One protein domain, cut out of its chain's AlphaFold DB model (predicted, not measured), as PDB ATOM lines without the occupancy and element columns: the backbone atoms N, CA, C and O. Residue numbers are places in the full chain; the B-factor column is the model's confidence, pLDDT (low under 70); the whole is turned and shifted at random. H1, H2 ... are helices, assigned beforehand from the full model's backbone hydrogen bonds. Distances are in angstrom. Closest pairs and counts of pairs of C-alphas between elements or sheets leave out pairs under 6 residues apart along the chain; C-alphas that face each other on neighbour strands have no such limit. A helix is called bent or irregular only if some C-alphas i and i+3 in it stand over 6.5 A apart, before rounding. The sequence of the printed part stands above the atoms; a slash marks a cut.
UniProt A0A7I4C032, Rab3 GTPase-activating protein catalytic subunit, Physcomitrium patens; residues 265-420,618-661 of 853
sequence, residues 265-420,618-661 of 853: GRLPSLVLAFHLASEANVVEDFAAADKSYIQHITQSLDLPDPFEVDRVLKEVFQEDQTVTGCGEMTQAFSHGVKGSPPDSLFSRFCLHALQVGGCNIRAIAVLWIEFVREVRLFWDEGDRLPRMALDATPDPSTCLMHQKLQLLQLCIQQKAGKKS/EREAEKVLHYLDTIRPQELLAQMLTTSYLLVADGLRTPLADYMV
ATOM      1  N   GLY A 265      34.753 -27.652   4.582       79.94
ATOM      2  CA  GLY A 265      34.149 -28.211   5.793       79.94
ATOM      3  C   GLY A 265      33.111 -27.314   6.480       79.94
ATOM      4  O   GLY A 265      32.262 -27.815   7.216       79.94
ATOM      5  N   ARG A 266      33.110 -26.000   6.208       85.06
ATOM      6  CA  ARG A 266      32.101 -25.051   6.724       85.06
ATOM      7  C   ARG A 266      30.920 -24.833   5.762       85.06
ATOM      8  O   ARG A 266      29.880 -24.328   6.189       85.06
ATOM      9  N   LEU A 267      31.026 -25.240   4.491       89.00
ATOM     10  CA  LEU A 267      29.940 -25.113   3.505       89.00
ATOM     11  C   LEU A 267      28.731 -26.038   3.790       89.00
ATOM     12  O   LEU A 267      27.607 -25.534   3.711       89.00
ATOM     13  N   PRO A 268      28.884 -27.320   4.201       89.69
ATOM     14  CA  PRO A 268      27.770 -28.166   4.632       89.69
ATOM     15  C   PRO A 268      26.935 -27.556   5.759       89.69
ATOM     16  O   PRO A 268      25.710 -27.651   5.718       89.69
ATOM     17  N   SER A 269      27.562 -26.871   6.723       87.94
ATOM     18  CA  SER A 269      26.862 -26.162   7.804       87.94
ATOM     19  C   SER A 269      25.974 -25.033   7.267       87.94
ATOM     20  O   SER A 269      24.815 -24.921   7.665       87.94
ATOM     21  N   LEU A 270      26.464 -24.260   6.288       91.38
ATOM     22  CA  LEU A 270      25.689 -23.205   5.623       91.38
ATOM     23  C   LEU A 270      24.550 -23.774   4.751       91.38
ATOM     24  O   LEU A 270      23.458 -23.205   4.696       91.38
ATOM     25  N   VAL A 271      24.771 -24.921   4.100       91.38
ATOM     26  CA  VAL A 271      23.754 -25.657   3.321       91.38
ATOM     27  C   VAL A 271      22.673 -26.264   4.228       91.38
ATOM     28  O   VAL A 271      21.488 -26.222   3.888       91.38
ATOM     29  N   LEU A 272      23.052 -26.775   5.402       89.25
ATOM     30  CA  LEU A 272      22.126 -27.240   6.436       89.25
ATOM     31  C   LEU A 272      21.316 -26.069   7.012       89.25
ATOM     32  O   LEU A 272      20.093 -26.160   7.100       89.25
ATOM     33  N   ALA A 273      21.966 -24.944   7.322       89.88
ATOM     34  CA  ALA A 273      21.297 -23.721   7.762       89.88
ATOM     35  C   ALA A 273      20.257 -23.238   6.733       89.88
ATOM     36  O   ALA A 273      19.129 -22.926   7.109       89.88
ATOM     37  N   PHE A 274      20.591 -23.244   5.435       90.88
ATOM     38  CA  PHE A 274      19.656 -22.914   4.350       90.88
ATOM     39  C   PHE A 274      18.440 -23.856   4.294       90.88
ATOM     40  O   PHE A 274      17.317 -23.387   4.106       90.88
ATOM     41  N   HIS A 275      18.636 -25.164   4.489       86.69
ATOM     42  CA  HIS A 275      17.543 -26.142   4.501       86.69
ATOM     43  C   HIS A 275      16.597 -25.932   5.699       86.69
ATOM     44  O   HIS A 275      15.379 -25.840   5.525       86.69
ATOM     45  N   LEU A 276      17.158 -25.754   6.901       85.81
ATOM     46  CA  LEU A 276      16.416 -25.491   8.144       85.81
ATOM     47  C   LEU A 276      15.695 -24.129   8.151       85.81
ATOM     48  O   LEU A 276      14.722 -23.940   8.879       85.81
ATOM     49  N   ALA A 277      16.146 -23.177   7.334       87.06
ATOM     50  CA  ALA A 277      15.576 -21.836   7.211       87.06
ATOM     51  C   ALA A 277      14.293 -21.742   6.361       87.06
ATOM     52  O   ALA A 277      13.691 -20.668   6.295       87.06
ATOM     53  N   SER A 278      13.878 -22.830   5.709       81.19
ATOM     54  CA  SER A 278      12.791 -22.862   4.716       81.19
ATOM     55  C   SER A 278      11.402 -22.468   5.252       81.19
ATOM     56  O   SER A 278      10.647 -21.793   4.552       81.19
ATOM     57  N   GLU A 279      11.066 -22.820   6.497       75.19
ATOM     58  CA  GLU A 279       9.771 -22.476   7.122       75.19
ATOM     59  C   GLU A 279       9.770 -21.115   7.852       75.19
ATOM     60  O   GLU A 279       8.719 -20.613   8.271       75.19
ATOM     61  N   ALA A 280      10.937 -20.489   8.024       83.31
ATOM     62  CA  ALA A 280      11.093 -19.278   8.823       83.31
ATOM     63  C   ALA A 280      10.781 -17.993   8.033       83.31
ATOM     64  O   ALA A 280      11.068 -17.870   6.842       83.31
ATOM     65  N   ASN A 281      10.204 -16.995   8.713       84.25
ATOM     66  CA  ASN A 281       9.805 -15.730   8.080       84.25
ATOM     67  C   ASN A 281      10.722 -14.546   8.422       84.25
ATOM     68  O   ASN A 281      10.814 -13.635   7.605       84.25
ATOM     69  N   VAL A 282      11.387 -14.564   9.583       87.81
ATOM     70  CA  VAL A 282      12.314 -13.524  10.070       87.81
ATOM     71  C   VAL A 282      13.513 -14.181  10.772       87.81
ATOM     72  O   VAL A 282      13.441 -15.364  11.117       87.81
ATOM     73  N   VAL A 283      14.624 -13.462  10.938       88.06
ATOM     74  CA  VAL A 283      15.917 -14.026  11.387       88.06
ATOM     75  C   VAL A 283      15.978 -14.204  12.910       88.06
ATOM     76  O   VAL A 283      16.540 -15.180  13.409       88.06
ATOM     77  N   GLU A 284      15.306 -13.322  13.641       86.81
ATOM     78  CA  GLU A 284      15.210 -13.267  15.103       86.81
ATOM     79  C   GLU A 284      14.678 -14.572  15.711       86.81
ATOM     80  O   GLU A 284      15.052 -14.942  16.826       86.81
ATOM     81  N   ASP A 285      13.860 -15.310  14.953       85.62
ATOM     82  CA  ASP A 285      13.253 -16.576  15.370       85.62
ATOM     83  C   ASP A 285      14.301 -17.648  15.732       85.62
ATOM     84  O   ASP A 285      14.071 -18.458  16.633       85.62
ATOM     85  N   PHE A 286      15.468 -17.635  15.072       85.31
ATOM     86  CA  PHE A 286      16.577 -18.562  15.338       85.31
ATOM     87  C   PHE A 286      17.505 -18.099  16.468       85.31
ATOM     88  O   PHE A 286      18.083 -18.935  17.171       85.31
ATOM     89  N   ALA A 287      17.633 -16.785  16.669       83.06
ATOM     90  CA  ALA A 287      18.394 -16.226  17.781       83.06
ATOM     91  C   ALA A 287      17.665 -16.500  19.109       83.06
ATOM     92  O   ALA A 287      18.201 -17.195  19.976       83.06
ATOM     93  N   ALA A 288      16.412 -16.044  19.222       76.38
ATOM     94  CA  ALA A 288      15.606 -16.158  20.438       76.38
ATOM     95  C   ALA A 288      15.188 -17.604  20.766       76.38
ATOM     96  O   ALA A 288      15.179 -17.991  21.929       76.38
ATOM     97  N   ALA A 289      14.858 -18.417  19.753       66.19
ATOM     98  CA  ALA A 289      14.358 -19.795  19.894       66.19
ATOM     99  C   ALA A 289      13.052 -19.979  20.713       66.19
ATOM    100  O   ALA A 289      12.618 -21.113  20.919       66.19
ATOM    101  N   ASP A 290      12.367 -18.896  21.098       62.12
ATOM    102  CA  ASP A 290      11.098 -18.913  21.854       62.12
ATOM    103  C   ASP A 290       9.907 -19.541  21.094       62.12
ATOM    104  O   ASP A 290       8.863 -19.841  21.679       62.12
ATOM    105  N   LYS A 291      10.019 -19.723  19.772       69.19
ATOM    106  CA  LYS A 291       8.936 -20.234  18.920       69.19
ATOM    107  C   LYS A 291       8.960 -21.760  18.831       69.19
ATOM    108  O   LYS A 291       9.883 -22.350  18.275       69.19
ATOM    109  N   SER A 292       7.877 -22.396  19.279       62.47
ATOM    110  CA  SER A 292       7.759 -23.856  19.428       62.47
ATOM    111  C   SER A 292       8.011 -24.688  18.162       62.47
ATOM    112  O   SER A 292       8.397 -25.844  18.286       62.47
ATOM    113  N   TYR A 293       7.808 -24.140  16.955       70.00
ATOM    114  CA  TYR A 293       8.096 -24.859  15.702       70.00
ATOM    115  C   TYR A 293       9.591 -24.863  15.335       70.00
ATOM    116  O   TYR A 293      10.050 -25.801  14.696       70.00
ATOM    117  N   ILE A 294      10.368 -23.874  15.794       73.56
ATOM    118  CA  ILE A 294      11.828 -23.818  15.598       73.56
ATOM    119  C   ILE A 294      12.580 -24.403  16.801       73.56
ATOM    120  O   ILE A 294      13.691 -24.899  16.644       73.56
ATOM    121  N   GLN A 295      11.974 -24.423  17.991       74.31
ATOM    122  CA  GLN A 295      12.621 -24.866  19.229       74.31
ATOM    123  C   GLN A 295      13.247 -26.274  19.134       74.31
ATOM    124  O   GLN A 295      14.335 -26.497  19.657       74.31
ATOM    125  N   HIS A 296      12.611 -27.213  18.425       74.00
ATOM    126  CA  HIS A 296      13.160 -28.560  18.197       74.00
ATOM    127  C   HIS A 296      14.380 -28.598  17.259       74.00
ATOM    128  O   HIS A 296      15.147 -29.553  17.308       74.00
ATOM    129  N   ILE A 297      14.569 -27.569  16.428       72.94
ATOM    130  CA  ILE A 297      15.716 -27.404  15.522       72.94
ATOM    131  C   ILE A 297      16.875 -26.705  16.250       72.94
ATOM    132  O   ILE A 297      18.039 -27.028  16.036       72.94
ATOM    133  N   THR A 298      16.573 -25.743  17.127       75.38
ATOM    134  CA  THR A 298      17.574 -24.902  17.807       75.38
ATOM    135  C   THR A 298      18.038 -25.423  19.168       75.38
ATOM    136  O   THR A 298      19.011 -24.897  19.706       75.38
ATOM    137  N   GLN A 299      17.395 -26.461  19.714       73.81
ATOM    138  CA  GLN A 299      17.776 -27.118  20.976       73.81
ATOM    139  C   GLN A 299      19.152 -27.803  20.946       73.81
ATOM    140  O   GLN A 299      19.765 -27.943  22.000       73.81
ATOM    141  N   SER A 300      19.632 -28.228  19.774       73.75
ATOM    142  CA  SER A 300      20.923 -28.908  19.593       73.75
ATOM    143  C   SER A 300      21.969 -28.045  18.877       73.75
ATOM    144  O   SER A 300      22.906 -28.586  18.299       73.75
ATOM    145  N   LEU A 301      21.772 -26.723  18.842       80.12
ATOM    146  CA  LEU A 301      22.662 -25.774  18.176       80.12
ATOM    147  C   LEU A 301      23.109 -24.704  19.170       80.12
ATOM    148  O   LEU A 301      22.275 -23.980  19.727       80.12
ATOM    149  N   ASP A 302      24.420 -24.605  19.358       79.81
ATOM    150  CA  ASP A 302      25.038 -23.660  20.281       79.81
ATOM    151  C   ASP A 302      24.948 -22.211  19.782       79.81
ATOM    152  O   ASP A 302      24.894 -21.925  18.580       79.81
ATOM    153  N   LEU A 303      24.934 -21.278  20.735       81.56
ATOM    154  CA  LEU A 303      25.085 -19.850  20.468       81.56
ATOM    155  C   LEU A 303      26.580 -19.482  20.485       81.56
ATOM    156  O   LEU A 303      27.314 -20.024  21.312       81.56
ATOM    157  N   PRO A 304      27.036 -18.563  19.615       85.38
ATOM    158  CA  PRO A 304      28.407 -18.064  19.648       85.38
ATOM    159  C   PRO A 304      28.659 -17.231  20.913       85.38
ATOM    160  O   PRO A 304      27.728 -16.678  21.506       85.38
ATOM    161  N   ASP A 305      29.926 -17.111  21.306       85.50
ATOM    162  CA  ASP A 305      30.325 -16.252  22.423       85.50
ATOM    163  C   ASP A 305      30.078 -14.771  22.054       85.50
ATOM    164  O   ASP A 305      30.542 -14.325  21.000       85.50
ATOM    165  N   PRO A 306      29.395 -13.961  22.888       86.88
ATOM    166  CA  PRO A 306      29.287 -12.518  22.676       86.88
ATOM    167  C   PRO A 306      30.628 -11.806  22.416       86.88
ATOM    168  O   PRO A 306      30.656 -10.853  21.639       86.88
ATOM    169  N   PHE A 307      31.741 -12.272  22.997       86.25
ATOM    170  CA  PHE A 307      33.082 -11.741  22.713       86.25
ATOM    171  C   PHE A 307      33.607 -12.131  21.321       86.25
ATOM    172  O   PHE A 307      34.363 -11.373  20.714       86.25
ATOM    173  N   GLU A 308      33.210 -13.292  20.789       85.44
ATOM    174  CA  GLU A 308      33.510 -13.695  19.410       85.44
ATOM    175  C   GLU A 308      32.740 -12.818  18.413       85.44
ATOM    176  O   GLU A 308      33.328 -12.319  17.451       85.44
ATOM    177  N   VAL A 309      31.453 -12.574  18.681       86.88
ATOM    178  CA  VAL A 309      30.583 -11.724  17.852       86.88
ATOM    179  C   VAL A 309      31.079 -10.273  17.832       86.88
ATOM    180  O   VAL A 309      31.245  -9.708  16.753       86.88
ATOM    181  N   ASP A 310      31.393  -9.684  18.991       87.31
ATOM    182  CA  ASP A 310      31.957  -8.328  19.103       87.31
ATOM    183  C   ASP A 310      33.290  -8.177  18.344       87.31
ATOM    184  O   ASP A 310      33.480  -7.204  17.606       87.31
ATOM    185  N   ARG A 311      34.193  -9.164  18.458       88.88
ATOM    186  CA  ARG A 311      35.454  -9.185  17.701       88.88
ATOM    187  C   ARG A 311      35.195  -9.215  16.193       88.88
ATOM    188  O   ARG A 311      35.774  -8.420  15.457       88.88
ATOM    189  N   VAL A 312      34.311 -10.100  15.736       87.38
ATOM    190  CA  VAL A 312      34.021 -10.277  14.308       87.38
ATOM    191  C   VAL A 312      33.308  -9.070  13.699       87.38
ATOM    192  O   VAL A 312      33.646  -8.674  12.588       87.38
ATOM    193  N   LEU A 313      32.379  -8.426  14.412       89.19
ATOM    194  CA  LEU A 313      31.769  -7.178  13.939       89.19
ATOM    195  C   LEU A 313      32.837  -6.096  13.745       89.19
ATOM    196  O   LEU A 313      32.889  -5.457  12.693       89.19
ATOM    197  N   LYS A 314      33.765  -5.955  14.699       89.00
ATOM    198  CA  LYS A 314      34.902  -5.033  14.562       89.00
ATOM    199  C   LYS A 314      35.776  -5.373  13.356       89.00
ATOM    200  O   LYS A 314      36.219  -4.449  12.686       89.00
ATOM    201  N   GLU A 315      36.025  -6.645  13.056       86.75
ATOM    202  CA  GLU A 315      36.784  -7.073  11.866       86.75
ATOM    203  C   GLU A 315      36.030  -6.793  10.545       86.75
ATOM    204  O   GLU A 315      36.645  -6.365   9.567       86.75
ATOM    205  N   VAL A 316      34.701  -6.963  10.519       88.62
ATOM    206  CA  VAL A 316      33.838  -6.696   9.349       88.62
ATOM    207  C   VAL A 316      33.765  -5.203   9.009       88.62
ATOM    208  O   VAL A 316      33.829  -4.849   7.829       88.62
ATOM    209  N   PHE A 317      33.649  -4.330  10.017       89.56
ATOM    210  CA  PHE A 317      33.504  -2.877   9.835       89.56
ATOM    211  C   PHE A 317      34.831  -2.087   9.880       89.56
ATOM    212  O   PHE A 317      34.834  -0.889   9.604       89.56
ATOM    213  N   GLN A 318      35.975  -2.716  10.173       83.38
ATOM    214  CA  GLN A 318      37.292  -2.074  10.035       83.38
ATOM    215  C   GLN A 318      37.645  -1.815   8.562       83.38
ATOM    216  O   GLN A 318      37.438  -2.684   7.712       83.38
ATOM    217  N   GLU A 319      38.257  -0.663   8.264       69.44
ATOM    218  CA  GLU A 319      38.862  -0.369   6.957       69.44
ATOM    219  C   GLU A 319      40.375  -0.640   6.964       69.44
ATOM    220  O   GLU A 319      41.127  -0.061   7.750       69.44
ATOM    221  N   ASP A 320      40.838  -1.498   6.050       59.03
ATOM    222  CA  ASP A 320      42.268  -1.719   5.819       59.03
ATOM    223  C   ASP A 320      42.863  -0.503   5.084       59.03
ATOM    224  O   ASP A 320      42.592  -0.301   3.898       59.03
ATOM    225  N   GLN A 321      43.739   0.270   5.739       46.41
ATOM    226  CA  GLN A 321      44.365   1.494   5.185       46.41
ATOM    227  C   GLN A 321      45.214   1.284   3.906       46.41
ATOM    228  O   GLN A 321      45.802   2.229   3.386       46.41
ATOM    229  N   THR A 322      45.319   0.050   3.403       40.66
ATOM    230  CA  THR A 322      46.170  -0.347   2.271       40.66
ATOM    231  C   THR A 322      45.403  -0.656   0.981       40.66
ATOM    232  O   THR A 322      46.038  -0.969  -0.026       40.66
ATOM    233  N   VAL A 323      44.065  -0.571   0.970       42.56
ATOM    234  CA  VAL A 323      43.227  -1.015  -0.163       42.56
ATOM    235  C   VAL A 323      42.452   0.151  -0.794       42.56
ATOM    236  O   VAL A 323      41.264   0.357  -0.555       42.56
ATOM    237  N   THR A 324      43.119   0.922  -1.656       33.91
ATOM    238  CA  THR A 324      42.471   1.954  -2.487       33.91
ATOM    239  C   THR A 324      41.779   1.339  -3.710       33.91
ATOM    240  O   THR A 324      42.240   1.500  -4.839       33.91
ATOM    241  N   GLY A 325      40.673   0.628  -3.483       44.06
ATOM    242  CA  GLY A 325      39.803   0.100  -4.540       44.06
ATOM    243  C   GLY A 325      39.079  -1.184  -4.136       44.06
ATOM    244  O   GLY A 325      39.697  -2.106  -3.614       44.06
ATOM    245  N   CYS A 326      37.774  -1.268  -4.413       42.59
ATOM    246  CA  CYS A 326      37.062  -2.547  -4.359       42.59
ATOM    247  C   CYS A 326      37.686  -3.484  -5.399       42.59
ATOM    248  O   CYS A 326      37.840  -3.085  -6.552       42.59
ATOM    249  N   GLY A 327      38.051  -4.706  -5.003       48.91
ATOM    250  CA  GLY A 327      38.664  -5.654  -5.929       48.91
ATOM    251  C   GLY A 327      37.704  -6.014  -7.063       48.91
ATOM    252  O   GLY A 327      36.525  -6.286  -6.822       48.91
ATOM    253  N   GLU A 328      38.205  -6.045  -8.297       50.00
ATOM    254  CA  GLU A 328      37.474  -6.674  -9.395       50.00
ATOM    255  C   GLU A 328      37.498  -8.193  -9.182       50.00
ATOM    256  O   GLU A 328      38.566  -8.797  -9.099       50.00
ATOM    257  N   MET A 329      36.319  -8.816  -9.087       52.50
ATOM    258  CA  MET A 329      36.199 -10.276  -9.168       52.50
ATOM    259  C   MET A 329      36.757 -10.729 -10.522       52.50
ATOM    260  O   MET A 329      36.420 -10.123 -11.544       52.50
ATOM    261  N   THR A 330      37.561 -11.796 -10.563       50.81
ATOM    262  CA  THR A 330      38.141 -12.273 -11.826       50.81
ATOM    263  C   THR A 330      37.023 -12.541 -12.844       50.81
ATOM    264  O   THR A 330      36.164 -13.391 -12.603       50.81
ATOM    265  N   GLN A 331      37.033 -11.853 -13.997       48.31
ATOM    266  CA  GLN A 331      35.910 -11.820 -14.964       48.31
ATOM    267  C   GLN A 331      35.434 -13.206 -15.457       48.31
ATOM    268  O   GLN A 331      34.314 -13.350 -15.945       48.31
ATOM    269  N   ALA A 332      36.254 -14.246 -15.288       46.94
ATOM    270  CA  ALA A 332      35.879 -15.640 -15.517       46.94
ATOM    271  C   ALA A 332      34.691 -16.128 -14.651       46.94
ATOM    272  O   ALA A 332      33.951 -16.997 -15.102       46.94
ATOM    273  N   PHE A 333      34.482 -15.573 -13.448       51.62
ATOM    274  CA  PHE A 333      33.490 -16.053 -12.468       51.62
ATOM    275  C   PHE A 333      32.211 -15.203 -12.377       51.62
ATOM    276  O   PHE A 333      31.251 -15.596 -11.717       51.62
ATOM    277  N   SER A 334      32.161 -14.045 -13.042       53.47
ATOM    278  CA  SER A 334      31.001 -13.137 -13.021       53.47
ATOM    279  C   SER A 334      29.881 -13.517 -14.001       53.47
ATOM    280  O   SER A 334      28.779 -12.968 -13.942       53.47
ATOM    281  N   HIS A 335      30.124 -14.451 -14.926       61.16
ATOM    282  CA  HIS A 335      29.168 -14.816 -15.973       61.16
ATOM    283  C   HIS A 335      28.131 -15.851 -15.506       61.16
ATOM    284  O   HIS A 335      28.192 -17.021 -15.877       61.16
ATOM    285  N   GLY A 336      27.138 -15.389 -14.739       69.00
ATOM    286  CA  GLY A 336      25.882 -16.114 -14.484       69.00
ATOM    287  C   GLY A 336      25.452 -16.194 -13.017       69.00
ATOM    288  O   GLY A 336      24.268 -16.387 -12.744       69.00
ATOM    289  N   VAL A 337      26.378 -15.996 -12.076       81.88
ATOM    290  CA  VAL A 337      26.132 -16.119 -10.630       81.88
ATOM    291  C   VAL A 337      26.230 -14.746  -9.957       81.88
ATOM    292  O   VAL A 337      27.242 -14.062 -10.070       81.88
ATOM    293  N   LYS A 338      25.178 -14.331  -9.239       84.44
ATOM    294  CA  LYS A 338      25.101 -13.003  -8.604       84.44
ATOM    295  C   LYS A 338      25.666 -13.003  -7.183       84.44
ATOM    296  O   LYS A 338      24.909 -13.116  -6.222       84.44
ATOM    297  N   GLY A 339      26.985 -12.877  -7.056       85.62
ATOM    298  CA  GLY A 339      27.678 -12.679  -5.773       85.62
ATOM    299  C   GLY A 339      27.858 -11.209  -5.379       85.62
ATOM    300  O   GLY A 339      27.470 -10.294  -6.105       85.62
ATOM    301  N   SER A 340      28.471 -10.974  -4.222       86.31
ATOM    302  CA  SER A 340      29.025  -9.670  -3.829       86.31
ATOM    303  C   SER A 340      30.507  -9.586  -4.249       86.31
ATOM    304  O   SER A 340      31.197 -10.605  -4.169       86.31
ATOM    305  N   PRO A 341      31.028  -8.429  -4.709       83.81
ATOM    306  CA  PRO A 341      32.427  -8.299  -5.129       83.81
ATOM    307  C   PRO A 341      33.404  -8.490  -3.953       83.81
ATOM    308  O   PRO A 341      33.021  -8.247  -2.796       83.81
ATOM    309  N   PRO A 342      34.650  -8.934  -4.204       78.94
ATOM    310  CA  PRO A 342      35.618  -9.217  -3.149       78.94
ATOM    311  C   PRO A 342      35.931  -7.976  -2.300       78.94
ATOM    312  O   PRO A 342      35.838  -6.838  -2.749       78.94
ATOM    313  N   ASP A 343      36.254  -8.226  -1.031       80.56
ATOM    314  CA  ASP A 343      36.464  -7.246   0.048       80.56
ATOM    315  C   ASP A 343      35.289  -6.313   0.416       80.56
ATOM    316  O   ASP A 343      35.358  -5.636   1.436       80.56
ATOM    317  N   SER A 344      34.170  -6.305  -0.316       88.19
ATOM    318  CA  SER A 344      33.000  -5.502   0.080       88.19
ATOM    319  C   SER A 344      32.409  -5.904   1.444       88.19
ATOM    320  O   SER A 344      32.537  -7.048   1.881       88.19
ATOM    321  N   LEU A 345      31.687  -4.982   2.093       90.56
ATOM    322  CA  LEU A 345      31.092  -5.174   3.428       90.56
ATOM    323  C   LEU A 345      30.298  -6.492   3.582       90.56
ATOM    324  O   LEU A 345      30.509  -7.234   4.541       90.56
ATOM    325  N   PHE A 346      29.429  -6.835   2.620       92.06
ATOM    326  CA  PHE A 346      28.678  -8.100   2.668       92.06
ATOM    327  C   PHE A 346      29.550  -9.331   2.358       92.06
ATOM    328  O   PHE A 346      29.299 -10.409   2.894       92.06
ATOM    329  N   SER A 347      30.610  -9.181   1.559       89.94
ATOM    330  CA  SER A 347      31.599 -10.244   1.329       89.94
ATOM    331  C   SER A 347      32.399 -10.562   2.591       89.94
ATOM    332  O   SER A 347      32.586 -11.734   2.912       89.94
ATOM    333  N   ARG A 348      32.803  -9.535   3.357       88.56
ATOM    334  CA  ARG A 348      33.395  -9.713   4.692       88.56
ATOM    335  C   ARG A 348      32.412 -10.406   5.635       88.56
ATOM    336  O   ARG A 348      32.772 -11.440   6.193       88.56
ATOM    337  N   PHE A 349      31.167  -9.930   5.735       92.62
ATOM    338  CA  PHE A 349      30.125 -10.599   6.528       92.62
ATOM    339  C   PHE A 349      30.003 -12.098   6.188       92.62
ATOM    340  O   PHE A 349      30.031 -12.931   7.088       92.62
ATOM    341  N   CYS A 350      29.938 -12.458   4.898       92.19
ATOM    342  CA  CYS A 350      29.828 -13.856   4.469       92.19
ATOM    343  C   CYS A 350      31.037 -14.709   4.890       92.19
ATOM    344  O   CYS A 350      30.845 -15.826   5.364       92.19
ATOM    345  N   LEU A 351      32.265 -14.194   4.749       87.81
ATOM    346  CA  LEU A 351      33.482 -14.925   5.122       87.81
ATOM    347  C   LEU A 351      33.585 -15.157   6.635       87.81
ATOM    348  O   LEU A 351      33.864 -16.279   7.051       87.81
ATOM    349  N   HIS A 352      33.312 -14.144   7.462       87.31
ATOM    350  CA  HIS A 352      33.347 -14.320   8.917       87.31
ATOM    351  C   HIS A 352      32.169 -15.179   9.430       87.31
ATOM    352  O   HIS A 352      32.332 -15.951  10.376       87.31
ATOM    353  N   ALA A 353      31.001 -15.137   8.775       89.94
ATOM    354  CA  ALA A 353      29.860 -15.996   9.112       89.94
ATOM    355  C   ALA A 353      30.112 -17.500   8.859       89.94
ATOM    356  O   ALA A 353      29.447 -18.329   9.476       89.94
ATOM    357  N   LEU A 354      31.088 -17.868   8.013       87.00
ATOM    358  CA  LEU A 354      31.558 -19.258   7.875       87.00
ATOM    359  C   LEU A 354      32.364 -19.752   9.091       87.00
ATOM    360  O   LEU A 354      32.614 -20.952   9.206       87.00
ATOM    361  N   GLN A 355      32.803 -18.848   9.970       79.94
ATOM    362  CA  GLN A 355      33.739 -19.139  11.059       79.94
ATOM    363  C   GLN A 355      33.062 -19.094  12.435       79.94
ATOM    364  O   GLN A 355      33.255 -20.009  13.233       79.94
ATOM    365  N   VAL A 356      32.233 -18.073  12.687       82.88
ATOM    366  CA  VAL A 356      31.537 -17.871  13.972       82.88
ATOM    367  C   VAL A 356      30.613 -19.045  14.301       82.88
ATOM    368  O   VAL A 356      29.790 -19.450  13.474       82.88
ATOM    369  N   GLY A 357      30.717 -19.583  15.522       71.38
ATOM    370  CA  GLY A 357      29.796 -20.601  16.050       71.38
ATOM    371  C   GLY A 357      29.600 -21.838  15.155       71.38
ATOM    372  O   GLY A 357      28.501 -22.396  15.103       71.38
ATOM    373  N   GLY A 358      30.626 -22.229  14.388       76.19
ATOM    374  CA  GLY A 358      30.579 -23.379  13.477       76.19
ATOM    375  C   GLY A 358      29.712 -23.192  12.220       76.19
ATOM    376  O   GLY A 358      29.375 -24.186  11.574       76.19
ATOM    377  N   CYS A 359      29.348 -21.948  11.869       84.81
ATOM    378  CA  CYS A 359      28.448 -21.614  10.752       84.81
ATOM    379  C   CYS A 359      27.021 -22.198  10.916       84.81
ATOM    380  O   CYS A 359      26.349 -22.561   9.950       84.81
ATOM    381  N   ASN A 360      26.539 -22.319  12.160       87.50
ATOM    382  CA  ASN A 360      25.177 -22.784  12.431       87.50
ATOM    383  C   ASN A 360      24.134 -21.649  12.299       87.50
ATOM    384  O   ASN A 360      24.450 -20.470  12.466       87.50
ATOM    385  N   ILE A 361      22.864 -21.991  12.037       89.50
ATOM    386  CA  ILE A 361      21.798 -21.001  11.777       89.50
ATOM    387  C   ILE A 361      21.576 -20.001  12.928       89.50
ATOM    388  O   ILE A 361      21.237 -18.848  12.671       89.50
ATOM    389  N   ARG A 362      21.808 -20.388  14.189       89.62
ATOM    390  CA  ARG A 362      21.689 -19.476  15.340       89.62
ATOM    391  C   ARG A 362      22.846 -18.486  15.396       89.62
ATOM    392  O   ARG A 362      22.614 -17.307  15.648       89.62
ATOM    393  N   ALA A 363      24.065 -18.950  15.122       90.19
ATOM    394  CA  ALA A 363      25.247 -18.098  15.039       90.19
ATOM    395  C   ALA A 363      25.112 -17.060  13.913       90.19
ATOM    396  O   ALA A 363      25.313 -15.869  14.148       90.19
ATOM    397  N   ILE A 364      24.657 -17.493  12.732       92.56
ATOM    398  CA  ILE A 364      24.348 -16.605  11.601       92.56
ATOM    399  C   ILE A 364      23.249 -15.599  11.975       92.56
ATOM    400  O   ILE A 364      23.372 -14.419  11.653       92.56
ATOM    401  N   ALA A 365      22.195 -16.031  12.678       92.50
ATOM    402  CA  ALA A 365      21.100 -15.151  13.081       92.50
ATOM    403  C   ALA A 365      21.534 -14.066  14.079       92.50
ATOM    404  O   ALA A 365      21.216 -12.897  13.876       92.50
ATOM    405  N   VAL A 366      22.294 -14.426  15.120       92.56
ATOM    406  CA  VAL A 366      22.848 -13.460  16.087       92.56
ATOM    407  C   VAL A 366      23.776 -12.463  15.388       92.56
ATOM    408  O   VAL A 366      23.630 -11.257  15.577       92.56
ATOM    409  N   LEU A 367      24.679 -12.950  14.529       93.31
ATOM    410  CA  LEU A 367      25.612 -12.093  13.796       93.31
ATOM    411  C   LEU A 367      24.893 -11.161  12.801       93.31
ATOM    412  O   LEU A 367      25.302 -10.012  12.650       93.31
ATOM    413  N   TRP A 368      23.811 -11.615  12.157       95.31
ATOM    414  CA  TRP A 368      22.992 -10.778  11.270       95.31
ATOM    415  C   TRP A 368      22.285  -9.646  12.020       95.31
ATOM    416  O   TRP A 368      22.326  -8.506  11.565       95.31
ATOM    417  N   ILE A 369      21.669  -9.935  13.172       93.44
ATOM    418  CA  ILE A 369      20.940  -8.932  13.964       93.44
ATOM    419  C   ILE A 369      21.879  -7.795  14.378       93.44
ATOM    420  O   ILE A 369      21.565  -6.625  14.153       93.44
ATOM    421  N   GLU A 370      23.057  -8.118  14.913       94.12
ATOM    422  CA  GLU A 370      24.026  -7.091  15.303       94.12
ATOM    423  C   GLU A 370      24.635  -6.378  14.079       94.12
ATOM    424  O   GLU A 370      24.759  -5.156  14.097       94.12
ATOM    425  N   PHE A 371      24.896  -7.076  12.965       95.25
ATOM    426  CA  PHE A 371      25.325  -6.442  11.707       95.25
ATOM    427  C   PHE A 371      24.312  -5.403  11.191       95.25
ATOM    428  O   PHE A 371      24.703  -4.307  10.785       95.25
ATOM    429  N   VAL A 372      23.009  -5.700  11.233       95.75
ATOM    430  CA  VAL A 372      21.956  -4.752  10.818       95.75
ATOM    431  C   VAL A 372      21.816  -3.590  11.807       95.75
ATOM    432  O   VAL A 372      21.536  -2.464  11.389       95.75
ATOM    433  N   ARG A 373      22.067  -3.817  13.104       94.25
ATOM    434  CA  ARG A 373      22.133  -2.744  14.109       94.25
ATOM    435  C   ARG A 373      23.297  -1.787  13.838       94.25
ATOM    436  O   ARG A 373      23.059  -0.584  13.811       94.25
ATOM    437  N   GLU A 374      24.492  -2.292  13.541       93.56
ATOM    438  CA  GLU A 374      25.642  -1.461  13.153       93.56
ATOM    439  C   GLU A 374      25.373  -0.685  11.848       93.56
ATOM    440  O   GLU A 374      25.540   0.533  11.807       93.56
ATOM    441  N   VAL A 375      24.840  -1.330  10.799       93.38
ATOM    442  CA  VAL A 375      24.450  -0.643   9.543       93.38
ATOM    443  C   VAL A 375      23.426   0.481   9.784       93.38
ATOM    444  O   VAL A 375      23.459   1.505   9.094       93.38
ATOM    445  N   ARG A 376      22.534   0.331  10.772       94.44
ATOM    446  CA  ARG A 376      21.597   1.384  11.193       94.44
ATOM    447  C   ARG A 376      22.301   2.539  11.923       94.44
ATOM    448  O   ARG A 376      21.949   3.683  11.645       94.44
ATOM    449  N   LEU A 377      23.307   2.281  12.767       92.50
ATOM    450  CA  LEU A 377      24.104   3.339  13.413       92.50
ATOM    451  C   LEU A 377      24.805   4.230  12.374       92.50
ATOM    452  O   LEU A 377      24.601   5.445  12.389       92.50
ATOM    453  N   PHE A 378      25.498   3.630  11.395       91.19
ATOM    454  CA  PHE A 378      26.109   4.367  10.275       91.19
ATOM    455  C   PHE A 378      25.094   5.255   9.537       91.19
ATOM    456  O   PHE A 378      25.380   6.418   9.241       91.19
ATOM    457  N   TRP A 379      23.879   4.752   9.274       91.56
ATOM    458  CA  TRP A 379      22.813   5.578   8.699       91.56
ATOM    459  C   TRP A 379      22.422   6.740   9.612       91.56
ATOM    460  O   TRP A 379      22.342   7.873   9.128       91.56
ATOM    461  N   ASP A 380      22.146   6.487  10.892       90.06
ATOM    462  CA  ASP A 380      21.603   7.472  11.830       90.06
ATOM    463  C   ASP A 380      22.584   8.620  12.083       90.06
ATOM    464  O   ASP A 380      22.229   9.786  11.852       90.06
ATOM    465  N   GLU A 381      23.829   8.287  12.424       89.19
ATOM    466  CA  GLU A 381      24.945   9.227  12.571       89.19
ATOM    467  C   GLU A 381      25.239   9.922  11.230       89.19
ATOM    468  O   GLU A 381      25.380  11.150  11.166       89.19
ATOM    469  N   GLY A 382      25.149   9.178  10.125       84.31
ATOM    470  CA  GLY A 382      25.369   9.646   8.757       84.31
ATOM    471  C   GLY A 382      26.816   9.495   8.287       84.31
ATOM    472  O   GLY A 382      27.218  10.209   7.365       84.31
ATOM    473  N   ASP A 383      27.566   8.597   8.922       86.50
ATOM    474  CA  ASP A 383      28.922   8.223   8.541       86.50
ATOM    475  C   ASP A 383      28.922   7.139   7.457       86.50
ATOM    476  O   ASP A 383      27.941   6.434   7.224       86.50
ATOM    477  N   ARG A 384      30.030   7.051   6.716       85.94
ATOM    478  CA  ARG A 384      30.135   6.193   5.530       85.94
ATOM    479  C   ARG A 384      30.179   4.721   5.920       85.94
ATOM    480  O   ARG A 384      30.975   4.340   6.770       85.94
ATOM    481  N   LEU A 385      29.419   3.892   5.204       87.69
ATOM    482  CA  LEU A 385      29.549   2.440   5.305       87.69
ATOM    483  C   LEU A 385      30.960   2.008   4.848       87.69
ATOM    484  O   LEU A 385      31.345   2.364   3.725       87.69
ATOM    485  N   PRO A 386      31.706   1.245   5.672       86.00
ATOM    486  CA  PRO A 386      33.044   0.759   5.346       86.00
ATOM    487  C   PRO A 386      33.096  -0.071   4.063       86.00
ATOM    488  O   PRO A 386      32.147  -0.787   3.728       86.00
ATOM    489  N   ARG A 387      34.235  -0.018   3.359       79.31
ATOM    490  CA  ARG A 387      34.523  -0.854   2.170       79.31
ATOM    491  C   ARG A 387      33.482  -0.727   1.041       79.31
ATOM    492  O   ARG A 387      33.258  -1.665   0.271       79.31
ATOM    493  N   MET A 388      32.840   0.437   0.930       80.94
ATOM    494  CA  MET A 388      31.946   0.812  -0.171       80.94
ATOM    495  C   MET A 388      32.635   1.813  -1.106       80.94
ATOM    496  O   MET A 388      33.321   2.729  -0.654       80.94
ATOM    497  N   ALA A 389      32.418   1.679  -2.418       71.88
ATOM    498  CA  ALA A 389      32.970   2.610  -3.404       71.88
ATOM    499  C   ALA A 389      32.449   4.049  -3.197       71.88
ATOM    500  O   ALA A 389      31.315   4.260  -2.762       71.88
ATOM    501  N   LEU A 390      33.271   5.045  -3.540       61.75
ATOM    502  CA  LEU A 390      32.915   6.459  -3.374       61.75
ATOM    503  C   LEU A 390      31.758   6.874  -4.300       61.75
ATOM    504  O   LEU A 390      30.835   7.544  -3.847       61.75
ATOM    505  N   ASP A 391      31.757   6.397  -5.547       62.34
ATOM    506  CA  ASP A 391      30.749   6.702  -6.573       62.34
ATOM    507  C   ASP A 391      29.781   5.520  -6.807       62.34
ATOM    508  O   ASP A 391      29.497   5.137  -7.940       62.34
ATOM    509  N   ALA A 392      29.308   4.885  -5.726       61.56
ATOM    510  CA  ALA A 392      28.585   3.605  -5.744       61.56
ATOM    511  C   ALA A 392      27.175   3.643  -6.385       61.56
ATOM    512  O   ALA A 392      26.158   3.499  -5.705       61.56
ATOM    513  N   THR A 393      27.085   3.765  -7.712       77.19
ATOM    514  CA  THR A 393      25.851   3.442  -8.450       77.19
ATOM    515  C   THR A 393      25.522   1.948  -8.301       77.19
ATOM    516  O   THR A 393      26.419   1.142  -8.548       77.19
ATOM    517  N   PRO A 394      24.280   1.546  -7.953       81.75
ATOM    518  CA  PRO A 394      23.961   0.138  -7.724       81.75
ATOM    519  C   PRO A 394      24.186  -0.742  -8.959       81.75
ATOM    520  O   PRO A 394      23.588  -0.491 -10.007       81.75
ATOM    521  N   ASP A 395      25.016  -1.779  -8.830       80.31
ATOM    522  CA  ASP A 395      25.378  -2.654  -9.951       80.31
ATOM    523  C   ASP A 395      24.413  -3.852 -10.065       80.31
ATOM    524  O   ASP A 395      24.440  -4.743  -9.204       80.31
ATOM    525  N   PRO A 396      23.596  -3.943 -11.137       81.75
ATOM    526  CA  PRO A 396      22.670  -5.051 -11.346       81.75
ATOM    527  C   PRO A 396      23.350  -6.412 -11.570       81.75
ATOM    528  O   PRO A 396      22.637  -7.421 -11.573       81.75
ATOM    529  N   SER A 397      24.674  -6.483 -11.772       79.69
ATOM    530  CA  SER A 397      25.425  -7.745 -11.845       79.69
ATOM    531  C   SER A 397      25.508  -8.451 -10.482       79.69
ATOM    532  O   SER A 397      25.359  -9.672 -10.406       79.69
ATOM    533  N   THR A 398      25.649  -7.674  -9.403       86.44
ATOM    534  CA  THR A 398      25.892  -8.161  -8.035       86.44
ATOM    535  C   THR A 398      24.644  -8.746  -7.358       86.44
ATOM    536  O   THR A 398      23.522  -8.635  -7.864       86.44
ATOM    537  N   CYS A 399      24.818  -9.377  -6.193       88.75
ATOM    538  CA  CYS A 399      23.717  -9.831  -5.340       88.75
ATOM    539  C   CYS A 399      22.834  -8.662  -4.858       88.75
ATOM    540  O   CYS A 399      23.291  -7.525  -4.704       88.75
ATOM    541  N   LEU A 400      21.555  -8.939  -4.576       91.00
ATOM    542  CA  LEU A 400      20.595  -7.909  -4.159       91.00
ATOM    543  C   LEU A 400      21.024  -7.217  -2.855       91.00
ATOM    544  O   LEU A 400      20.827  -6.013  -2.713       91.00
ATOM    545  N   MET A 401      21.654  -7.947  -1.933       91.75
ATOM    546  CA  MET A 401      22.183  -7.401  -0.687       91.75
ATOM    547  C   MET A 401      23.241  -6.315  -0.926       91.75
ATOM    548  O   MET A 401      23.174  -5.239  -0.332       91.75
ATOM    549  N   HIS A 402      24.174  -6.547  -1.854       90.75
ATOM    550  CA  HIS A 402      25.186  -5.557  -2.211       90.75
ATOM    551  C   HIS A 402      24.546  -4.310  -2.846       90.75
ATOM    552  O   HIS A 402      24.811  -3.194  -2.403       90.75
ATOM    553  N   GLN A 403      23.605  -4.488  -3.782       91.19
ATOM    554  CA  GLN A 403      22.840  -3.383  -4.389       91.19
ATOM    555  C   GLN A 403      22.076  -2.542  -3.351       91.19
ATOM    556  O   GLN A 403      21.936  -1.326  -3.501       91.19
ATOM    557  N   LYS A 404      21.571  -3.180  -2.286       92.19
ATOM    558  CA  LYS A 404      20.881  -2.513  -1.175       92.19
ATOM    559  C   LYS A 404      21.839  -1.676  -0.328       92.19
ATOM    560  O   LYS A 404      21.519  -0.524  -0.043       92.19
ATOM    561  N   LEU A 405      23.017  -2.204   0.007       92.38
ATOM    562  CA  LEU A 405      24.055  -1.461   0.733       92.38
ATOM    563  C   LEU A 405      24.624  -0.297  -0.101       92.38
ATOM    564  O   LEU A 405      24.771   0.805   0.423       92.38
ATOM    565  N   GLN A 406      24.828  -0.486  -1.412       90.88
ATOM    566  CA  GLN A 406      25.183   0.594  -2.349       90.88
ATOM    567  C   GLN A 406      24.126   1.716  -2.348       90.88
ATOM    568  O   GLN A 406      24.464   2.895  -2.229       90.88
ATOM    569  N   LEU A 407      22.833   1.368  -2.406       90.94
ATOM    570  CA  LEU A 407      21.741   2.345  -2.326       90.94
ATOM    571  C   LEU A 407      21.711   3.086  -0.976       90.94
ATOM    572  O   LEU A 407      21.458   4.291  -0.957       90.94
ATOM    573  N   LEU A 408      21.992   2.403   0.138       91.12
ATOM    574  CA  LEU A 408      22.072   3.033   1.459       91.12
ATOM    575  C   LEU A 408      23.258   4.004   1.553       91.12
ATOM    576  O   LEU A 408      23.066   5.133   1.997       91.12
ATOM    577  N   GLN A 409      24.438   3.630   1.045       90.44
ATOM    578  CA  GLN A 409      25.610   4.515   0.968       90.44
ATOM    579  C   GLN A 409      25.308   5.792   0.164       90.44
ATOM    580  O   GLN A 409      25.630   6.894   0.611       90.44
ATOM    581  N   LEU A 410      24.615   5.683  -0.976       88.56
ATOM    582  CA  LEU A 410      24.151   6.860  -1.723       88.56
ATOM    583  C   LEU A 410      23.190   7.734  -0.898       88.56
ATOM    584  O   LEU A 410      23.273   8.961  -0.951       88.56
ATOM    585  N   CYS A 411      22.292   7.134  -0.111       89.62
ATOM    586  CA  CYS A 411      21.384   7.891   0.752       89.62
ATOM    587  C   CYS A 411      22.127   8.602   1.896       89.62
ATOM    588  O   CYS A 411      21.810   9.756   2.193       89.62
ATOM    589  N   ILE A 412      23.146   7.968   2.487       88.69
ATOM    590  CA  ILE A 412      24.047   8.563   3.490       88.69
ATOM    591  C   ILE A 412      24.770   9.783   2.901       88.69
ATOM    592  O   ILE A 412      24.740  10.866   3.488       88.69
ATOM    593  N   GLN A 413      25.336   9.661   1.697       87.31
ATOM    594  CA  GLN A 413      25.995  10.777   1.007       87.31
ATOM    595  C   GLN A 413      25.047  11.968   0.769       87.31
ATOM    596  O   GLN A 413      25.438  13.118   0.978       87.31
ATOM    597  N   GLN A 414      23.786  11.717   0.392       86.38
ATOM    598  CA  GLN A 414      22.778  12.779   0.240       86.38
ATOM    599  C   GLN A 414      22.370  13.401   1.592       86.38
ATOM    600  O   GLN A 414      22.229  14.623   1.683       86.38
ATOM    601  N   LYS A 415      22.247  12.595   2.660       86.44
ATOM    602  CA  LYS A 415      22.003  13.064   4.040       86.44
ATOM    603  C   LYS A 415      23.133  13.997   4.505       86.44
ATOM    604  O   LYS A 415      22.858  15.086   5.012       86.44
ATOM    605  N   ALA A 416      24.392  13.635   4.250       83.25
ATOM    606  CA  ALA A 416      25.565  14.459   4.551       83.25
ATOM    607  C   ALA A 416      25.623  15.759   3.718       83.25
ATOM    608  O   ALA A 416      25.837  16.837   4.276       83.25
ATOM    609  N   GLY A 417      25.357  15.693   2.406       76.50
ATOM    610  CA  GLY A 417      25.320  16.868   1.520       76.50
ATOM    611  C   GLY A 417      24.220  17.885   1.863       76.50
ATOM    612  O   GLY A 417      24.359  19.081   1.592       76.50
ATOM    613  N   LYS A 418      23.138  17.441   2.514       67.88
ATOM    614  CA  LYS A 418      22.140  18.333   3.121       67.88
ATOM    615  C   LYS A 418      22.624  18.963   4.425       67.88
ATOM    616  O   LYS A 418      22.498  20.176   4.567       67.88
ATOM    617  N   LYS A 419      23.215  18.180   5.344       62.72
ATOM    618  CA  LYS A 419      23.766  18.701   6.614       62.72
ATOM    619  C   LYS A 419      24.739  19.869   6.379       62.72
ATOM    620  O   LYS A 419      24.708  20.833   7.137       62.72
ATOM    621  N   SER A 420      25.565  19.817   5.330       55.72
ATOM    622  CA  SER A 420      26.524  20.885   5.003       55.72
ATOM    623  C   SER A 420      25.915  22.111   4.309       55.72
ATOM    624  O   SER A 420      26.461  23.204   4.437       55.72
ATOM    625  N   GLU A 618      15.590   9.609   2.397       87.44
ATOM    626  CA  GLU A 618      15.146   9.138   3.716       87.44
ATOM    627  C   GLU A 618      14.198   7.943   3.559       87.44
ATOM    628  O   GLU A 618      14.372   6.921   4.214       87.44
ATOM    629  N   ARG A 619      13.257   7.996   2.606       88.94
ATOM    630  CA  ARG A 619      12.364   6.861   2.311       88.94
ATOM    631  C   ARG A 619      13.088   5.686   1.675       88.94
ATOM    632  O   ARG A 619      12.718   4.549   1.948       88.94
ATOM    633  N   GLU A 620      14.057   5.935   0.796       90.06
ATOM    634  CA  GLU A 620      14.809   4.844   0.167       90.06
ATOM    635  C   GLU A 620      15.795   4.189   1.148       90.06
ATOM    636  O   GLU A 620      15.908   2.965   1.126       90.06
ATOM    637  N   ALA A 621      16.401   4.944   2.075       91.06
ATOM    638  CA  ALA A 621      17.173   4.383   3.187       91.06
ATOM    639  C   ALA A 621      16.303   3.540   4.132       91.06
ATOM    640  O   ALA A 621      16.633   2.382   4.380       91.06
ATOM    641  N   GLU A 622      15.150   4.052   4.579       92.44
ATOM    642  CA  GLU A 622      14.210   3.293   5.421       92.44
ATOM    643  C   GLU A 622      13.717   2.008   4.732       92.44
ATOM    644  O   GLU A 622      13.609   0.961   5.361       92.44
ATOM    645  N   LYS A 623      13.496   2.025   3.409       93.00
ATOM    646  CA  LYS A 623      13.198   0.809   2.623       93.00
ATOM    647  C   LYS A 623      14.370  -0.174   2.530       93.00
ATOM    648  O   LYS A 623      14.132  -1.351   2.251       93.00
ATOM    649  N   VAL A 624      15.619   0.282   2.662       93.38
ATOM    650  CA  VAL A 624      16.781  -0.612   2.766       93.38
ATOM    651  C   VAL A 624      16.854  -1.193   4.170       93.38
ATOM    652  O   VAL A 624      16.857  -2.412   4.282       93.38
ATOM    653  N   LEU A 625      16.829  -0.366   5.217       93.69
ATOM    654  CA  LEU A 625      16.885  -0.835   6.606       93.69
ATOM    655  C   LEU A 625      15.738  -1.806   6.915       93.69
ATOM    656  O   LEU A 625      15.990  -2.913   7.372       93.69
ATOM    657  N   HIS A 626      14.506  -1.480   6.518       94.00
ATOM    658  CA  HIS A 626      13.364  -2.386   6.647       94.00
ATOM    659  C   HIS A 626      13.542  -3.695   5.856       94.00
ATOM    660  O   HIS A 626      13.116  -4.745   6.321       94.00
ATOM    661  N   TYR A 627      14.202  -3.675   4.688       94.56
ATOM    662  CA  TYR A 627      14.543  -4.909   3.965       94.56
ATOM    663  C   TYR A 627      15.588  -5.752   4.713       94.56
ATOM    664  O   TYR A 627      15.500  -6.974   4.657       94.56
ATOM    665  N   LEU A 628      16.542  -5.126   5.410       94.19
ATOM    666  CA  LEU A 628      17.530  -5.822   6.240       94.19
ATOM    667  C   LEU A 628      16.888  -6.422   7.506       94.19
ATOM    668  O   LEU A 628      17.159  -7.580   7.823       94.19
ATOM    669  N   ASP A 629      15.998  -5.670   8.166       92.19
ATOM    670  CA  ASP A 629      15.230  -6.114   9.341       92.19
ATOM    671  C   ASP A 629      14.246  -7.254   9.005       92.19
ATOM    672  O   ASP A 629      13.984  -8.116   9.835       92.19
ATOM    673  N   THR A 630      13.646  -7.259   7.806       92.75
ATOM    674  CA  THR A 630      12.593  -8.229   7.435       92.75
ATOM    675  C   THR A 630      12.995  -9.196   6.324       92.75
ATOM    676  O   THR A 630      12.124  -9.730   5.626       92.75
ATOM    677  N   ILE A 631      14.293  -9.417   6.104       92.69
ATOM    678  CA  ILE A 631      14.746 -10.435   5.155       92.69
ATOM    679  C   ILE A 631      14.356 -11.828   5.662       92.69
ATOM    680  O   ILE A 631      14.529 -12.169   6.832       92.69
ATOM    681  N   ARG A 632      13.831 -12.670   4.767       90.81
ATOM    682  CA  ARG A 632      13.563 -14.072   5.105       90.81
ATOM    683  C   ARG A 632      14.891 -14.806   5.304       90.81
ATOM    684  O   ARG A 632      15.749 -14.675   4.430       90.81
ATOM    685  N   PRO A 633      15.052 -15.646   6.342       90.81
ATOM    686  CA  PRO A 633      16.286 -16.401   6.572       90.81
ATOM    687  C   PRO A 633      16.774 -17.159   5.331       90.81
ATOM    688  O   PRO A 633      17.937 -17.046   4.959       90.81
ATOM    689  N   GLN A 634      15.873 -17.826   4.604       89.06
ATOM    690  CA  GLN A 634      16.209 -18.521   3.357       89.06
ATOM    691  C   GLN A 634      16.695 -17.574   2.230       89.06
ATOM    692  O   GLN A 634      17.583 -17.939   1.461       89.06
ATOM    693  N   GLU A 635      16.170 -16.344   2.142       90.88
ATOM    694  CA  GLU A 635      16.585 -15.331   1.147       90.88
ATOM    695  C   GLU A 635      17.914 -14.646   1.514       90.88
ATOM    696  O   GLU A 635      18.647 -14.202   0.625       90.88
ATOM    697  N   LEU A 636      18.250 -14.584   2.806       93.38
ATOM    698  CA  LEU A 636      19.576 -14.199   3.292       93.38
ATOM    699  C   LEU A 636      20.599 -15.301   2.976       93.38
ATOM    700  O   LEU A 636      21.616 -15.045   2.333       93.38
ATOM    701  N   LEU A 637      20.299 -16.545   3.356       93.56
ATOM    702  CA  LEU A 637      21.208 -17.686   3.219       93.56
ATOM    703  C   LEU A 637      21.476 -18.062   1.757       93.56
ATOM    704  O   LEU A 637      22.599 -18.429   1.433       93.56
ATOM    705  N   ALA A 638      20.508 -17.893   0.848       91.75
ATOM    706  CA  ALA A 638      20.748 -18.018  -0.594       91.75
ATOM    707  C   ALA A 638      21.825 -17.033  -1.091       91.75
ATOM    708  O   ALA A 638      22.692 -17.405  -1.885       91.75
ATOM    709  N   GLN A 639      21.806 -15.791  -0.597       92.62
ATOM    710  CA  GLN A 639      22.790 -14.760  -0.942       92.62
ATOM    711  C   GLN A 639      24.146 -14.999  -0.273       92.62
ATOM    712  O   GLN A 639      25.172 -14.785  -0.921       92.62
ATOM    713  N   MET A 640      24.157 -15.506   0.964       93.69
ATOM    714  CA  MET A 640      25.379 -15.950   1.638       93.69
ATOM    715  C   MET A 640      26.023 -17.126   0.901       93.69
ATOM    716  O   MET A 640      27.175 -17.008   0.509       93.69
ATOM    717  N   LEU A 641      25.283 -18.206   0.609       92.00
ATOM    718  CA  LEU A 641      25.767 -19.349  -0.181       92.00
ATOM    719  C   LEU A 641      26.374 -18.884  -1.510       92.00
ATOM    720  O   LEU A 641      27.524 -19.195  -1.812       92.00
ATOM    721  N   THR A 642      25.620 -18.088  -2.274       90.56
ATOM    722  CA  THR A 642      26.053 -17.581  -3.586       90.56
ATOM    723  C   THR A 642      27.354 -16.778  -3.491       90.56
ATOM    724  O   THR A 642      28.234 -16.916  -4.339       90.56
ATOM    725  N   THR A 643      27.484 -15.945  -2.457       90.88
ATOM    726  CA  THR A 643      28.647 -15.075  -2.247       90.88
ATOM    727  C   THR A 643      29.848 -15.864  -1.722       90.88
ATOM    728  O   THR A 643      30.933 -15.748  -2.283       90.88
ATOM    729  N   SER A 644      29.660 -16.727  -0.721       90.44
ATOM    730  CA  SER A 644      30.713 -17.567  -0.140       90.44
ATOM    731  C   SER A 644      31.344 -18.512  -1.163       90.44
ATOM    732  O   SER A 644      32.568 -18.548  -1.266       90.44
ATOM    733  N   TYR A 645      30.542 -19.219  -1.971       89.75
ATOM    734  CA  TYR A 645      31.073 -20.106  -3.016       89.75
ATOM    735  C   TYR A 645      31.948 -19.352  -4.030       89.75
ATOM    736  O   TYR A 645      33.004 -19.851  -4.411       89.75
ATOM    737  N   LEU A 646      31.546 -18.143  -4.443       87.75
ATOM    738  CA  LEU A 646      32.335 -17.318  -5.364       87.75
ATOM    739  C   LEU A 646      33.632 -16.798  -4.727       87.75
ATOM    740  O   LEU A 646      34.689 -16.913  -5.340       87.75
ATOM    741  N   LEU A 647      33.571 -16.264  -3.501       85.94
ATOM    742  CA  LEU A 647      34.742 -15.697  -2.816       85.94
ATOM    743  C   LEU A 647      35.822 -16.746  -2.534       85.94
ATOM    744  O   LEU A 647      37.004 -16.478  -2.743       85.94
ATOM    745  N   VAL A 648      35.432 -17.941  -2.079       85.31
ATOM    746  CA  VAL A 648      36.403 -19.006  -1.801       85.31
ATOM    747  C   VAL A 648      36.931 -19.611  -3.109       85.31
ATOM    748  O   VAL A 648      38.127 -19.871  -3.202       85.31
ATOM    749  N   ALA A 649      36.104 -19.769  -4.154       85.81
ATOM    750  CA  ALA A 649      36.579 -20.243  -5.460       85.81
ATOM    751  C   ALA A 649      37.606 -19.287  -6.102       85.81
ATOM    752  O   ALA A 649      38.647 -19.741  -6.579       85.81
ATOM    753  N   ASP A 650      37.347 -17.975  -6.084       82.44
ATOM    754  CA  ASP A 650      38.268 -16.960  -6.613       82.44
ATOM    755  C   ASP A 650      39.566 -16.898  -5.786       82.44
ATOM    756  O   ASP A 650      40.662 -16.938  -6.353       82.44
ATOM    757  N   GLY A 651      39.458 -16.930  -4.451       80.75
ATOM    758  CA  GLY A 651      40.602 -16.936  -3.533       80.75
ATOM    759  C   GLY A 651      41.479 -18.193  -3.614       80.75
ATOM    760  O   GLY A 651      42.703 -18.086  -3.523       80.75
ATOM    761  N   LEU A 652      40.886 -19.375  -3.830       83.06
ATOM    762  CA  LEU A 652      41.625 -20.615  -4.113       83.06
ATOM    763  C   LEU A 652      42.301 -20.566  -5.490       83.06
ATOM    764  O   LEU A 652      43.406 -21.086  -5.652       83.06
ATOM    765  N   ARG A 653      41.670 -19.923  -6.482       81.19
ATOM    766  CA  ARG A 653      42.226 -19.796  -7.833       81.19
ATOM    767  C   ARG A 653      43.386 -18.807  -7.915       81.19
ATOM    768  O   ARG A 653      44.328 -19.092  -8.651       81.19
ATOM    769  N   THR A 654      43.345 -17.668  -7.217       78.56
ATOM    770  CA  THR A 654      44.320 -16.575  -7.426       78.56
ATOM    771  C   THR A 654      45.787 -17.037  -7.399       78.56
ATOM    772  O   THR A 654      46.491 -16.776  -8.375       78.56
ATOM    773  N   PRO A 655      46.275 -17.767  -6.371       74.75
ATOM    774  CA  PRO A 655      47.680 -18.169  -6.313       74.75
ATOM    775  C   PRO A 655      48.041 -19.295  -7.292       74.75
ATOM    776  O   PRO A 655      49.225 -19.555  -7.476       74.75
ATOM    777  N   LEU A 656      47.078 -19.949  -7.956       72.69
ATOM    778  CA  LEU A 656      47.391 -20.909  -9.024       72.69
ATOM    779  C   LEU A 656      48.007 -20.219 -10.246       72.69
ATOM    780  O   LEU A 656      48.752 -20.864 -10.974       72.69
ATOM    781  N   ALA A 657      47.760 -18.921 -10.456       69.50
ATOM    782  CA  ALA A 657      48.388 -18.165 -11.542       69.50
ATOM    783  C   ALA A 657      49.925 -18.076 -11.412       69.50
ATOM    784  O   ALA A 657      50.614 -17.959 -12.425       69.50
ATOM    785  N   ASP A 658      50.460 -18.182 -10.189       68.62
ATOM    786  CA  ASP A 658      51.899 -18.116  -9.894       68.62
ATOM    787  C   ASP A 658      52.627 -19.468 -10.046       68.62
ATOM    788  O   ASP A 658      53.859 -19.524  -9.971       68.62
ATOM    789  N   TYR A 659      51.893 -20.573 -10.232       68.12
ATOM    790  CA  TYR A 659      52.443 -21.932 -10.293       68.12
ATOM    791  C   TYR A 659      52.058 -22.643 -11.597       68.12
ATOM    792  O   TYR A 659      51.084 -22.308 -12.264       68.12
ATOM    793  N   MET A 660      52.834 -23.659 -11.986       59.03
ATOM    794  CA  MET A 660      52.521 -24.479 -13.163       59.03
ATOM    795  C   MET A 660      51.298 -25.360 -12.866       59.03
ATOM    796  O   MET A 660      51.434 -26.427 -12.270       59.03
ATOM    797  N   VAL A 661      50.104 -24.902 -13.249       65.44
ATOM    798  CA  VAL A 661      48.840 -25.612 -12.999       65.44
ATOM    799  C   VAL A 661      48.755 -26.882 -13.853       65.44
ATOM    800  O   VAL A 661      48.898 -26.819 -15.074       65.44
TER     801      VAL A 661
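AT A GLANCE: This is residues 265 to 420 and 618 to 661 of the 853 residues of the protein "Rab3 GTPase-activating protein catalytic subunit" of Physcomitrium patens (UniProt A0A7I4C032). The long helix H7 stands in the middle and forms a loose three-helix bundle with H8 and H9, while the helical hairpin of H4 and H5 packs on another part of it and H1, H2 and H6 gather round its first residues. The longest helix, H10, runs off about perpendicular to H5 and H8, and residues 655 to 661 stick out. The printed part has 200 residues with ten named helices, H1 to H10 in order, and no named strand: the class is all helix. The whole is compact, with a radius of gyration of the C-alphas of 17.3 A and spans of 55 by 48 by 32 A.

IN THESE COORDINATES: H1 is residues 265 to 276, starting at C-alpha 265 (34.149, -28.211, 5.793); H2 is 284 to 288 and H3 292 to 298. H4 is 306 to 317, H5 345 to 353 and H6 356 to 359. H7, residues 361 to 381, is 30.4 A long and starts at C-alpha 361 (21.798, -21.001, 11.777). H8, residues 400 to 420, is 30.8 A long; H9 is 618 to 629. H10, residues 633 to 658, is 39.3 A long and ends at C-alpha 658 (51.899, -18.116, -9.894). H3 and H10 are only just irregular: C-alphas 293 and 296 are 6.8 A apart, C-alphas 652 and 655 6.9 A.

HOW THE PARTS SIT: The hub is H7, touching six helices. H9 touches it at a shallow tilt of 16 degrees, opposite ways; the closest C-alphas, Val 372 and Leu 628, are 6.5 A apart. H8 touches H9, closest at Leu 408 and Ala 621, 5.4 A between C-alphas. H4 touches H7 with residues 309 to 313 alone, at a steep tilt of 51 degrees, and forms a helical hairpin with H5. H1 touches H7 about perpendicular, at 86 degrees, with C-alphas 273 and 361 4.9 A apart. H2 touches H7, closest at C-alphas 286 and 362, 5.2 A; H3 only just touches H2, with 3 pairs of C-alphas within 8 A. H6 and H7 touch only at the corner. H10 touches H5 at 88 degrees, about perpendicular, with C-alphas 350 and 640 5.7 A apart. Every O i to N i+4 pair is within hydrogen-bond range in H2, H4, H5, H7, H8 and H9, against 7 of 8 in H1, 16 of 22 in H10 and 1 of 3 in H3, where 2 of 4 O i to N i+3 pairs are; H6 is too short for such a pair.

THE WHOLE: The C-alphas farthest apart, Lys 419 and Met 660, are 55.5 A apart. Residues 421 to 617 are not printed; C-alphas 420 and 618 are 16.4 A apart across the cut. The links H4 to H5 and H7 to H8 are long. Mean pLDDT of the printed part is 81.9, with 33 residues under 70, among them 319 to 336.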